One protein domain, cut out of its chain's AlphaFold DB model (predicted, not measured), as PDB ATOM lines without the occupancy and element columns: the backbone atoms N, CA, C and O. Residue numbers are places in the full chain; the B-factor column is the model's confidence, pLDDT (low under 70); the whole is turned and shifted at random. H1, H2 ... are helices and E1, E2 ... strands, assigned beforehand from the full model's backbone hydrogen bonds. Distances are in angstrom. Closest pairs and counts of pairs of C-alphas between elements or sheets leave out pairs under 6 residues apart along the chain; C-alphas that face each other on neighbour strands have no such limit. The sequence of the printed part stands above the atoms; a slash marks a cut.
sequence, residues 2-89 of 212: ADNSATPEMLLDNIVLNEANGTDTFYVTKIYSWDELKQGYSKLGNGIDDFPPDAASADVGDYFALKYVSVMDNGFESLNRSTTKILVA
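This is residues 2 to 89 of the 212 residues of an uncharacterized protein of Bacteroidales bacterium (UniProt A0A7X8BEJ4). With little regular structure, this is a long two-stranded hairpin, E1 and E2, beside wide loose loops, residues 2 to 33 and 39 to 62, with the short helix H1 between those loops. The 88 printed residues hold H1, E1 and E2 in that order, only 25 residues in named elements, mostly strand. The whole is loose, with a radius of gyration of the C-alphas of 15.6 A, and spans 42 by 31 by 19 A.

You first meet H1, residues 34 to 38, its O i to N i+4 pair within hydrogen-bond range. Its closest C-alphas to E1, residues 63 to 71, are Leu 37 and Phe 64, 7.8 A apart. E1 and E2, residues 77 to 87, are an antiparallel hairpin at 160 degrees; look at N 64 and O 86, 2.9 A, within hydrogen-bond range. E2 bends by 60 degrees at residue 81. H1 and E2 are apart.

Find C-alpha 34 at (271.409, 251.745, 146.695), where H1 begins. E1 runs 25.2 A, and E2 runs 27.1 A to C-alpha 87 at (274.853, 254.681, 157.927).

The printed part has no cut. H1 to E1 is a long link. Thirty residues are under pLDDT 70, among them 40 to 51.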
ATOM      1  N   ALA A   2     250.366 256.707 169.282       31.59
ATOM      2  CA  ALA A   2     251.530 256.657 168.406       31.59
ATOM      3  C   ALA A   2     251.219 255.654 167.291       31.59
ATOM      4  O   ALA A   2     250.834 254.520 167.580       31.59
ATOM      5  N   ASP A   3     251.290 256.112 166.046       32.53
ATOM      6  CA  ASP A   3     251.201 255.254 164.875       32.53
ATOM      7  C   ASP A   3     252.458 254.373 164.839       32.53
ATOM      8  O   ASP A   3     253.541 254.826 164.492       32.53
ATOM      9  N   ASN A   4     252.315 253.125 165.290       34.94
ATOM     10  CA  ASN A   4     253.310 252.061 165.156       34.94
ATOM     11  C   ASN A   4     253.202 251.426 163.758       34.94
ATOM     12  O   ASN A   4     253.106 250.201 163.635       34.94
ATOM     13  N   SER A   5     253.180 252.231 162.694       40.44
ATOM     14  CA  SER A   5     253.343 251.712 161.340       40.44
ATOM     15  C   SER A   5     254.805 251.299 161.171       40.44
ATOM     16  O   SER A   5     255.672 252.073 160.774       40.44
ATOM     17  N   ALA A   6     255.090 250.058 161.575       44.66
ATOM     18  CA  ALA A   6     256.361 249.399 161.337       44.66
ATOM     19  C   ALA A   6     256.763 249.616 159.874       44.66
ATOM     20  O   ALA A   6     255.997 249.299 158.962       44.66
ATOM     21  N   THR A   7     257.956 250.168 159.652       57.00
ATOM     22  CA  THR A   7     258.629 250.096 158.352       57.00
ATOM     23  C   THR A   7     258.522 248.657 157.838       57.00
ATOM     24  O   THR A   7     258.873 247.751 158.600       57.00
ATOM     25  N   PRO A   8     258.033 248.411 156.608       65.62
ATOM     26  CA  PRO A   8     257.968 247.059 156.068       65.62
ATOM     27  C   PRO A   8     259.370 246.435 156.106       65.62
ATOM     28  O   PRO A   8     260.325 247.010 155.600       65.62
ATOM     29  N   GLU A   9     259.529 245.297 156.779       71.38
ATOM     30  CA  GLU A   9     260.771 244.523 156.705       71.38
ATOM     31  C   GLU A   9     260.818 243.829 155.338       71.38
ATOM     32  O   GLU A   9     259.810 243.295 154.873       71.38
ATOM     33  N   MET A  10     261.978 243.852 154.687       75.94
ATOM     34  CA  MET A  10     262.172 243.341 153.334       75.94
ATOM     35  C   MET A  10     263.356 242.378 153.309       75.94
ATOM     36  O   MET A  10     264.422 242.683 153.845       75.94
ATOM     37  N   LEU A  11     263.166 241.199 152.710       80.44
ATOM     38  CA  LEU A  11     264.239 240.218 152.573       80.44
ATOM     39  C   LEU A  11     265.258 240.721 151.546       80.44
ATOM     40  O   LEU A  11     264.931 240.835 150.369       80.44
ATOM     41  N   LEU A  12     266.481 240.987 152.007       81.12
ATOM     42  CA  LEU A  12     267.573 241.477 151.165       81.12
ATOM     43  C   LEU A  12     268.384 240.336 150.528       81.12
ATOM     44  O   LEU A  12     268.682 240.382 149.341       81.12
ATOM     45  N   ASP A  13     268.740 239.308 151.301       85.12
ATOM     46  CA  ASP A  13     269.539 238.172 150.821       85.12
ATOM     47  C   ASP A  13     269.317 236.933 151.702       85.12
ATOM     48  O   ASP A  13     268.938 237.047 152.871       85.12
ATOM     49  N   ASN A  14     269.598 235.749 151.152       86.75
ATOM     50  CA  ASN A  14     269.672 234.494 151.893       86.75
ATOM     51  C   ASN A  14     271.128 234.026 151.970       86.75
ATOM     52  O   ASN A  14     271.767 233.758 150.953       86.75
ATOM     53  N   ILE A  15     271.641 233.856 153.188       84.75
ATOM     54  CA  ILE A  15     272.971 233.286 153.420       84.75
ATOM     55  C   ILE A  15     272.793 231.834 153.856       84.75
ATOM     56  O   ILE A  15     272.272 231.565 154.937       84.75
ATOM     57  N   VAL A  16     273.232 230.900 153.012       83.06
ATOM     58  CA  VAL A  16     273.209 229.469 153.331       83.06
ATOM     59  C   VAL A  16     274.415 229.136 154.203       83.06
ATOM     60  O   VAL A  16     275.560 229.347 153.801       83.06
ATOM     61  N   LEU A  17     274.152 228.612 155.398       76.88
ATOM     62  CA  LEU A  17     275.171 228.055 156.282       76.88
ATOM     63  C   LEU A  17     275.242 226.543 156.047       76.88
ATOM     64  O   LEU A  17     274.211 225.879 155.996       76.88
ATOM     65  N   ASN A  18     276.450 225.999 155.897       72.19
ATOM     66  CA  ASN A  18     276.635 224.589 155.528       72.19
ATOM     67  C   ASN A  18     276.358 223.606 156.680       72.19
ATOM     68  O   ASN A  18     276.207 222.415 156.424       72.19
ATOM     69  N   GLU A  19     276.297 224.080 157.930       69.94
ATOM     70  CA  GLU A  19     276.073 223.242 159.111       69.94
ATOM     71  C   GLU A  19     275.264 223.985 160.187       69.94
ATOM     72  O   GLU A  19     275.478 225.172 160.449       69.94
ATOM     73  N   ALA A  20     274.347 223.274 160.851       66.12
ATOM     74  CA  ALA A  20     273.624 223.796 162.005       66.12
ATOM     75  C   ALA A  20     274.521 223.785 163.255       66.12
ATOM     76  O   ALA A  20     275.100 222.756 163.594       66.12
ATOM     77  N   ASN A  21     274.564 224.901 163.992       67.56
ATOM     78  CA  ASN A  21     275.279 225.030 165.273       67.56
ATOM     79  C   ASN A  21     276.802 224.781 165.210       67.56
ATOM     80  O   ASN A  21     277.387 224.332 166.197       67.56
ATOM     81  N   GLY A  22     277.448 225.082 164.079       66.56
ATOM     82  CA  GLY A  22     278.911 225.091 163.999       66.56
ATOM     83  C   GLY A  22     279.522 226.067 165.014       66.56
ATOM     84  O   GLY A  22     278.969 227.135 165.274       66.56
ATOM     85  N   THR A  23     280.655 225.699 165.612       68.00
ATOM     86  CA  THR A  23     281.392 226.562 166.557       68.00
ATOM     87  C   THR A  23     282.345 227.534 165.864       68.00
ATOM     88  O   THR A  23     282.888 228.426 166.515       68.00
ATOM     89  N   ASP A  24     282.556 227.357 164.560       72.19
ATOM     90  CA  ASP A  24     283.471 228.171 163.769       72.19
ATOM     91  C   ASP A  24     282.809 229.462 163.282       72.19
ATOM     92  O   ASP A  24     281.620 229.518 162.962       72.19
ATOM     93  N   THR A  25     283.606 230.529 163.213       75.56
ATOM     94  CA  THR A  25     283.147 231.823 162.700       75.56
ATOM     95  C   THR A  25     283.121 231.800 161.175       75.56
ATOM     96  O   THR A  25     284.158 231.651 160.532       75.56
ATOM     97  N   PHE A  26     281.938 231.994 160.593       74.69
ATOM     98  CA  PHE A  26     281.767 232.164 159.154       74.69
ATOM     99  C   PHE A  26     281.806 233.652 158.785       74.69
ATOM    100  O   PHE A  26     280.958 234.430 159.225       74.69
ATOM    101  N   TYR A  27     282.785 234.047 157.969       79.44
ATOM    102  CA  TYR A  27     282.887 235.404 157.433       79.44
ATOM    103  C   TYR A  27     282.258 235.471 156.046       79.44
ATOM    104  O   TYR A  27     282.612 234.702 155.155       79.44
ATOM    105  N   VAL A  28     281.361 236.436 155.852       79.81
ATOM    106  CA  VAL A  28     280.765 236.733 154.551       79.81
ATOM    107  C   VAL A  28     280.855 238.227 154.279       79.81
ATOM    108  O   VAL A  28     280.523 239.048 155.132       79.81
ATOM    109  N   THR A  29     281.303 238.579 153.077       82.56
ATOM    110  CA  THR A  29     281.289 239.955 152.577       82.56
ATOM    111  C   THR A  29     280.254 240.045 151.469       82.56
ATOM    112  O   THR A  29     280.292 239.278 150.507       82.56
ATOM    113  N   LYS A  30     279.315 240.978 151.618       81.12
ATOM    114  CA  LYS A  30     278.289 241.297 150.626       81.12
ATOM    115  C   LYS A  30     278.317 242.795 150.370       81.12
ATOM    116  O   LYS A  30     278.522 243.572 151.300       81.12
ATOM    117  N   ILE A  31     278.129 243.172 149.113       83.19
ATOM    118  CA  ILE A  31     278.015 244.560 148.672       83.19
ATOM    119  C   ILE A  31     276.616 244.693 148.088       83.19
ATOM    120  O   ILE A  31     276.245 243.888 147.238       83.19
ATOM    121  N   TYR A  32     275.871 245.685 148.563       82.19
ATOM    122  CA  TYR A  32     274.546 246.019 148.060       82.19
ATOM    123  C   TYR A  32     274.585 247.439 147.511       82.19
ATOM    124  O   TYR A  32     275.106 248.351 148.156       82.19
ATOM    125  N   SER A  33     274.053 247.615 146.313       84.00
ATOM    126  CA  SER A  33     273.798 248.918 145.714       84.00
ATOM    127  C   SER A  33     272.643 249.637 146.420       84.00
ATOM    128  O   SER A  33     271.839 249.028 147.127       84.00
ATOM    129  N   TRP A  34     272.533 250.948 146.194       78.69
ATOM    130  CA  TRP A  34     271.409 251.745 146.695       78.69
ATOM    131  C   TRP A  34     270.054 251.190 146.237       78.69
ATOM    132  O   TRP A  34     269.127 251.085 147.036       78.69
ATOM    133  N   ASP A  35     269.961 250.780 144.971       79.69
ATOM    134  CA  ASP A  35     268.730 250.238 144.396       79.69
ATOM    135  C   ASP A  35     268.331 248.901 145.033       79.69
ATOM    136  O   ASP A  35     267.145 248.672 145.262       79.69
ATOM    137  N   GLU A  36     269.297 248.042 145.376       82.00
ATOM    138  CA  GLU A  36     269.042 246.794 146.109       82.00
ATOM    139  C   GLU A  36     268.574 247.068 147.542       82.00
ATOM    140  O   GLU A  36     267.618 246.450 148.003       82.00
ATOM    141  N   LEU A  37     269.188 248.035 148.232       78.56
ATOM    142  CA  LEU A  37     268.778 248.435 149.583       78.56
ATOM    143  C   LEU A  37     267.393 249.099 149.605       78.56
ATOM    144  O   LEU A  37     266.647 248.956 150.573       78.56
ATOM    145  N   LYS A  38     267.043 249.819 148.535       74.69
ATOM    146  CA  LYS A  38     265.735 250.449 148.333       74.69
ATOM    147  C   LYS A  38     264.667 249.468 147.872       74.69
ATOM    148  O   LYS A  38     263.480 249.760 148.033       74.69
ATOM    149  N   GLN A  39     265.049 248.362 147.233       73.50
ATOM    150  CA  GLN A  39     264.106 247.479 146.557       73.50
ATOM    151  C   GLN A  39     262.951 247.142 147.498       73.50
ATOM    152  O   GLN A  39     263.199 246.787 148.641       73.50
ATOM    153  N   GLY A  40     261.718 247.350 147.009       63.44
ATOM    154  CA  GLY A  40     260.410 247.188 147.673       63.44
ATOM    155  C   GLY A  40     260.101 248.073 148.890       63.44
ATOM    156  O   GLY A  40     259.048 247.900 149.504       63.44
ATOM    157  N   TYR A  41     260.914 249.093 149.156       65.06
ATOM    158  CA  TYR A  41     260.497 250.274 149.906       65.06
ATOM    159  C   TYR A  41     259.919 251.320 148.947       65.06
ATOM    160  O   TYR A  41     260.634 251.912 148.140       65.06
ATOM    161  N   SER A  42     258.610 251.576 149.029       56.72
ATOM    162  CA  SER A  42     257.985 252.704 148.319       56.72
ATOM    163  C   SER A  42     257.950 253.990 149.148       56.72
ATOM    164  O   SER A  42     257.714 255.051 148.584       56.72
ATOM    165  N   LYS A  43     258.132 253.888 150.473       56.25
ATOM    166  CA  LYS A  43     258.114 254.984 151.456       56.25
ATOM    167  C   LYS A  43     258.992 254.619 152.655       56.25
ATOM    168  O   LYS A  43     259.100 253.435 152.986       56.25
ATOM    169  N   LEU A  44     259.564 255.612 153.332       55.69
ATOM    170  CA  LEU A  44     260.131 255.420 154.669       55.69
ATOM    171  C   LEU A  44     258.984 255.403 155.701       55.69
ATOM    172  O   LEU A  44     257.976 256.092 155.543       55.69
ATOM    173  N   GLY A  45     259.101 254.590 156.755       47.94
ATOM    174  CA  GLY A  45     258.140 254.636 157.867       47.94
ATOM    175  C   GLY A  45     258.224 255.978 158.601       47.94
ATOM    176  O   GLY A  45     259.286 256.598 158.615       47.94
ATOM    177  N   ASN A  46     257.117 256.405 159.222       46.97
ATOM    178  CA  ASN A  46     256.889 257.715 159.873       46.97
ATOM    179  C   ASN A  46     256.405 258.876 158.978       46.97
ATOM    180  O   ASN A  46     256.547 260.037 159.357       46.97
ATOM    181  N   GLY A  47     255.777 258.600 157.832       43.47
ATOM    182  CA  GLY A  47     255.094 259.646 157.051       43.47
ATOM    183  C   GLY A  47     256.025 260.564 156.252       43.47
ATOM    184  O   GLY A  47     255.600 261.637 155.833       43.47
ATOM    185  N   ILE A  48     257.272 260.141 156.027       49.56
ATOM    186  CA  ILE A  48     258.149 260.733 155.015       49.56
ATOM    187  C   ILE A  48     257.757 260.107 153.675       49.56
ATOM    188  O   ILE A  48     257.878 258.895 153.484       49.56
ATOM    189  N   ASP A  49     257.212 260.932 152.780       52.34
ATOM    190  CA  ASP A  49     256.572 260.456 151.553       52.34
ATOM    191  C   ASP A  49     257.548 259.878 150.521       52.34
ATOM    192  O   ASP A  49     257.106 259.081 149.697       52.34
ATOM    193  N   ASP A  50     258.848 260.174 150.623       60.31
ATOM    194  CA  ASP A  50     259.844 259.739 149.646       60.31
ATOM    195  C   ASP A  50     261.081 259.113 150.303       60.31
ATOM    196  O   ASP A  50     261.735 259.689 151.169       60.31
ATOM    197  N   PHE A  51     261.412 257.902 149.856       63.88
ATOM    198  CA  PHE A  51     262.725 257.294 150.053       63.88
ATOM    199  C   PHE A  51     263.708 257.955 149.065       63.88
ATOM    200  O   PHE A  51     263.342 258.046 147.883       63.88
ATOM    201  N   PRO A  52     264.931 258.366 149.470       71.62
ATOM    202  CA  PRO A  52     265.813 259.129 148.590       71.62
ATOM    203  C   PRO A  52     266.023 258.418 147.238       71.62
ATOM    204  O   PRO A  52     266.250 257.198 147.198       71.62
ATOM    205  N   PRO A  53     265.851 259.113 146.098       70.69
ATOM    206  CA  PRO A  53     265.923 258.489 144.778       70.69
ATOM    207  C   PRO A  53     267.259 257.788 144.530       70.69
ATOM    208  O   PRO A  53     267.258 256.732 143.903       70.69
ATOM    209  N   ASP A  54     268.346 258.321 145.082       71.38
ATOM    210  CA  ASP A  54     269.702 257.791 144.978       71.38
ATOM    211  C   ASP A  54     270.522 258.056 146.256       71.38
ATOM    212  O   ASP A  54     270.120 258.829 147.130       71.38
ATOM    213  N   ALA A  55     271.696 257.426 146.355       69.38
ATOM    214  CA  ALA A  55     272.588 257.569 147.507       69.38
ATOM    215  C   ALA A  55     273.111 259.000 147.717       69.38
ATOM    216  O   ALA A  55     273.481 259.347 148.834       69.38
ATOM    217  N   ALA A  56     273.161 259.826 146.667       69.06
ATOM    218  CA  ALA A  56     273.639 261.205 146.758       69.06
ATOM    219  C   ALA A  56     272.575 262.154 147.333       69.06
ATOM    220  O   ALA A  56     272.907 263.219 147.845       69.06
ATOM    221  N   SER A  57     271.304 261.764 147.244       71.06
ATOM    222  CA  SER A  57     270.156 262.481 147.802       71.06
ATOM    223  C   SER A  57     269.794 262.078 149.234       71.06
ATOM    224  O   SER A  57     268.862 262.644 149.801       71.06
ATOM    225  N   ALA A  58     270.484 261.086 149.795       72.81
ATOM    226  CA  ALA A  58     270.261 260.640 151.160       72.81
ATOM    227  C   ALA A  58     270.943 261.572 152.161       72.81
ATOM    228  O   ALA A  58     272.074 262.018 151.938       72.81
ATOM    229  N   ASP A  59     270.269 261.850 153.275       72.69
ATOM    230  CA  ASP A  59     270.837 262.715 154.293       72.69
ATOM    231  C   ASP A  59     271.916 261.953 155.061       72.69
ATOM    232  O   ASP A  59     271.774 260.790 155.449       72.69
ATOM    233  N   VAL A  60     273.038 262.622 155.308       70.56
ATOM    234  CA  VAL A  60     274.068 262.054 156.170       70.56
ATOM    235  C   VAL A  60     273.497 261.788 157.563       70.56
ATOM    236  O   VAL A  60     272.932 262.676 158.198       70.56
ATOM    237  N   GLY A  61     273.715 260.569 158.058       64.94
ATOM    238  CA  GLY A  61     273.145 260.094 159.319       64.94
ATOM    239  C   GLY A  61     271.874 259.263 159.144       64.94
ATOM    240  O   GLY A  61     271.501 258.552 160.085       64.94
ATOM    241  N   ASP A  62     271.270 259.256 157.950       70.75
ATOM    242  CA  ASP A  62     270.304 258.226 157.572       70.75
ATOM    243  C   ASP A  62     270.951 256.847 157.669       70.75
ATOM    244  O   ASP A  62     272.169 256.682 157.534       70.75
ATOM    245  N   TYR A  63     270.139 255.825 157.932       72.75
ATOM    246  CA  TYR A  63     270.645 254.469 158.054       72.75
ATOM    247  C   TYR A  63     269.650 253.414 157.593       72.75
ATOM    248  O   TYR A  63     268.440 253.528 157.783       72.75
ATOM    249  N   PHE A  64     270.199 252.313 157.092       74.75
ATOM    250  CA  PHE A  64     269.489 251.054 156.925       74.75
ATOM    251  C   PHE A  64     269.648 250.215 158.184       74.75
ATOM    252  O   PHE A  64     270.762 250.046 158.679       74.75
ATOM    253  N   ALA A  65     268.554 249.667 158.707       78.38
ATOM    254  CA  ALA A  65     268.608 248.676 159.773       78.38
ATOM    255  C   ALA A  65     268.494 247.271 159.172       78.38
ATOM    256  O   ALA A  65     267.441 246.884 158.674       78.38
ATOM    257  N   LEU A  66     269.573 246.499 159.246       79.19
ATOM    258  CA  LEU A  66     269.574 245.085 158.902       79.19
ATOM    259  C   LEU A  66     269.120 244.258 160.099       79.19
ATOM    260  O   LEU A  66     269.624 244.427 161.212       79.19
ATOM    261  N   LYS A  67     268.206 243.326 159.845       80.38
ATOM    262  CA  LYS A  67     267.750 242.311 160.794       80.38
ATOM    263  C   LYS A  67     268.145 240.937 160.274       80.38
ATOM    264  O   LYS A  67     268.088 240.684 159.075       80.38
ATOM    265  N   TYR A  68     268.520 240.051 161.188       82.62
ATOM    266  CA  TYR A  68     268.949 238.698 160.857       82.62
ATOM    267  C   TYR A  68     267.919 237.690 161.367       82.62
ATOM    268  O   TYR A  68     267.581 237.683 162.550       82.62
ATOM    269  N   VAL A  69     267.435 236.821 160.483       81.50
ATOM    270  CA  VAL A  69     266.521 235.727 160.831       81.50
ATOM    271  C   VAL A  69     267.193 234.423 160.435       81.50
ATOM    272  O   VAL A  69     267.597 234.259 159.288       81.50
ATOM    273  N   SER A  70     267.360 233.512 161.394       79.69
ATOM    274  CA  SER A  70     267.852 232.166 161.101       79.69
ATOM    275  C   SER A  70     266.657 231.271 160.813       79.69
ATOM    276  O   SER A  70     265.780 231.136 161.664       79.69
ATOM    277  N   VAL A  71     266.614 230.684 159.620       80.69
ATOM    278  CA  VAL A  71     265.547 229.771 159.199       80.69
ATOM    279  C   VAL A  71     266.121 228.360 159.151       80.69
ATOM    280  O   VAL A  71     267.091 228.106 158.444       80.69
ATOM    281  N   MET A  72     265.545 227.451 159.933       79.38
ATOM    282  CA  MET A  72     265.927 226.037 159.940       79.38
ATOM    283  C   MET A  72     265.257 225.278 158.785       79.38
ATOM    284  O   MET A  72     264.224 225.708 158.274       79.38
ATOM    285  N   ASP A  73     265.772 224.095 158.435       78.75
ATOM    286  CA  ASP A  73     265.235 223.246 157.351       78.75
ATOM    287  C   ASP A  73     263.747 222.884 157.511       78.75
ATOM    288  O   ASP A  73     263.053 222.600 156.538       78.75
ATOM    289  N   ASN A  74     263.234 222.893 158.744       80.00
ATOM    290  CA  ASN A  74     261.822 222.650 159.051       80.00
ATOM    291  C   ASN A  74     260.941 223.914 158.950       80.00
ATOM    292  O   ASN A  74     259.775 223.870 159.344       80.00
ATOM    293  N   GLY A  75     261.493 225.032 158.471       78.50
ATOM    294  CA  GLY A  75     260.822 226.327 158.366       78.50
ATOM    295  C   GLY A  75     260.709 227.090 159.686       78.50
ATOM    296  O   GLY A  75     260.040 228.118 159.734       78.50
ATOM    297  N   PHE A  76     261.327 226.609 160.771       80.25
ATOM    298  CA  PHE A  76     261.333 227.333 162.036       80.25
ATOM    299  C   PHE A  76     262.248 228.557 161.952       80.25
ATOM    300  O   PHE A  76     263.447 228.433 161.694       80.25
ATOM    301  N   GLU A  77     261.685 229.730 162.232       83.44
ATOM    302  CA  GLU A  77     262.418 230.991 162.297       83.44
ATOM    303  C   GLU A  77     262.884 231.269 163.730       83.44
ATOM    304  O   GLU A  77     262.094 231.550 164.636       83.44
ATOM    305  N   SER A  78     264.196 231.229 163.943       75.12
ATOM    306  CA  SER A  78     264.822 231.743 165.153       75.12
ATOM    307  C   SER A  78     265.132 233.226 164.960       75.12
ATOM    308  O   SER A  78     266.041 233.614 164.218       75.12
ATOM    309  N   LEU A  79     264.344 234.070 165.627       66.75
ATOM    310  CA  LEU A  79     264.527 235.517 165.623       66.75
ATOM    311  C   LEU A  79     265.789 235.886 166.406       66.75
ATOM    312  O   LEU A  79     265.797 235.891 167.640       66.75
ATOM    313  N   ASN A  80     266.843 236.264 165.686       67.12
ATOM    314  CA  ASN A  80     267.960 236.966 166.291       67.12
ATOM    315  C   ASN A  80     267.532 238.426 166.515       67.12
ATOM    316  O   ASN A  80     267.118 239.115 165.585       67.12
ATOM    317  N   ARG A  81     267.578 238.903 167.765       67.25
ATOM    318  CA  ARG A  81     267.211 240.293 168.100       67.25
ATOM    319  C   ARG A  81     268.291 241.306 167.719       67.25
ATOM    320  O   ARG A  81     268.050 242.507 167.829       67.25
ATOM    321  N   SER A  82     269.468 240.843 167.308       71.25
ATOM    322  CA  SER A  82     270.540 241.713 166.845       71.25
ATOM    323  C   SER A  82     270.151 242.404 165.543       71.25
ATOM    324  O   SER A  82     269.636 241.781 164.615       71.25
ATOM    325  N   THR A  83     270.433 243.700 165.481       76.62
ATOM    326  CA  THR A  83     270.292 244.512 164.274       76.62
ATOM    327  C   THR A  83     271.600 245.240 164.007       76.62
ATOM    328  O   THR A  83     272.326 245.576 164.945       76.62
ATOM    329  N   THR A  84     271.894 245.487 162.736       79.50
ATOM    330  CA  THR A  84     273.052 246.280 162.306       79.50
ATOM    331  C   THR A  84     272.556 247.530 161.606       79.50
ATOM    332  O   THR A  84     271.711 247.436 160.722       79.50
ATOM    333  N   LYS A  85     273.083 248.700 161.971       76.06
ATOM    334  CA  LYS A  85     272.806 249.945 161.247       76.06
ATOM    335  C   LYS A  85     273.912 250.210 160.231       76.06
ATOM    336  O   LYS A  85     275.078 250.243 160.608       76.06
ATOM    337  N   ILE A  86     273.543 250.419 158.972       74.25
ATOM    338  CA  ILE A  86     274.444 250.882 157.913       74.25
ATOM    339  C   ILE A  86     274.128 252.351 157.674       74.25
ATOM    340  O   ILE A  86     273.053 252.658 157.169       74.25
ATOM    341  N   LEU A  87     275.034 253.241 158.080       71.19
ATOM    342  CA  LEU A  87     274.853 254.681 157.927       71.19
ATOM    343  C   LEU A  87     275.205 255.123 156.506       71.19
ATOM    344  O   LEU A  87     276.190 254.656 155.933       71.19
ATOM    345  N   VAL A  88     274.444 256.080 155.983       75.12
ATOM    346  CA  VAL A  88     274.853 256.897 154.844       75.12
ATOM    347  C   VAL A  88     275.997 257.789 155.315       75.12
ATOM    348  O   VAL A  88     275.831 258.643 156.191       75.12
ATOM    349  N   ALA A  89     277.180 257.528 154.771       79.44
ATOM    350  CA  ALA A  89     278.409 258.230 155.097       79.44
ATOM    351  C   ALA A  89     278.711 259.304 154.044       79.44
ATOM    352  O   ALA A  89     278.307 259.176 152.888       79.44
TER     353      ALA A  89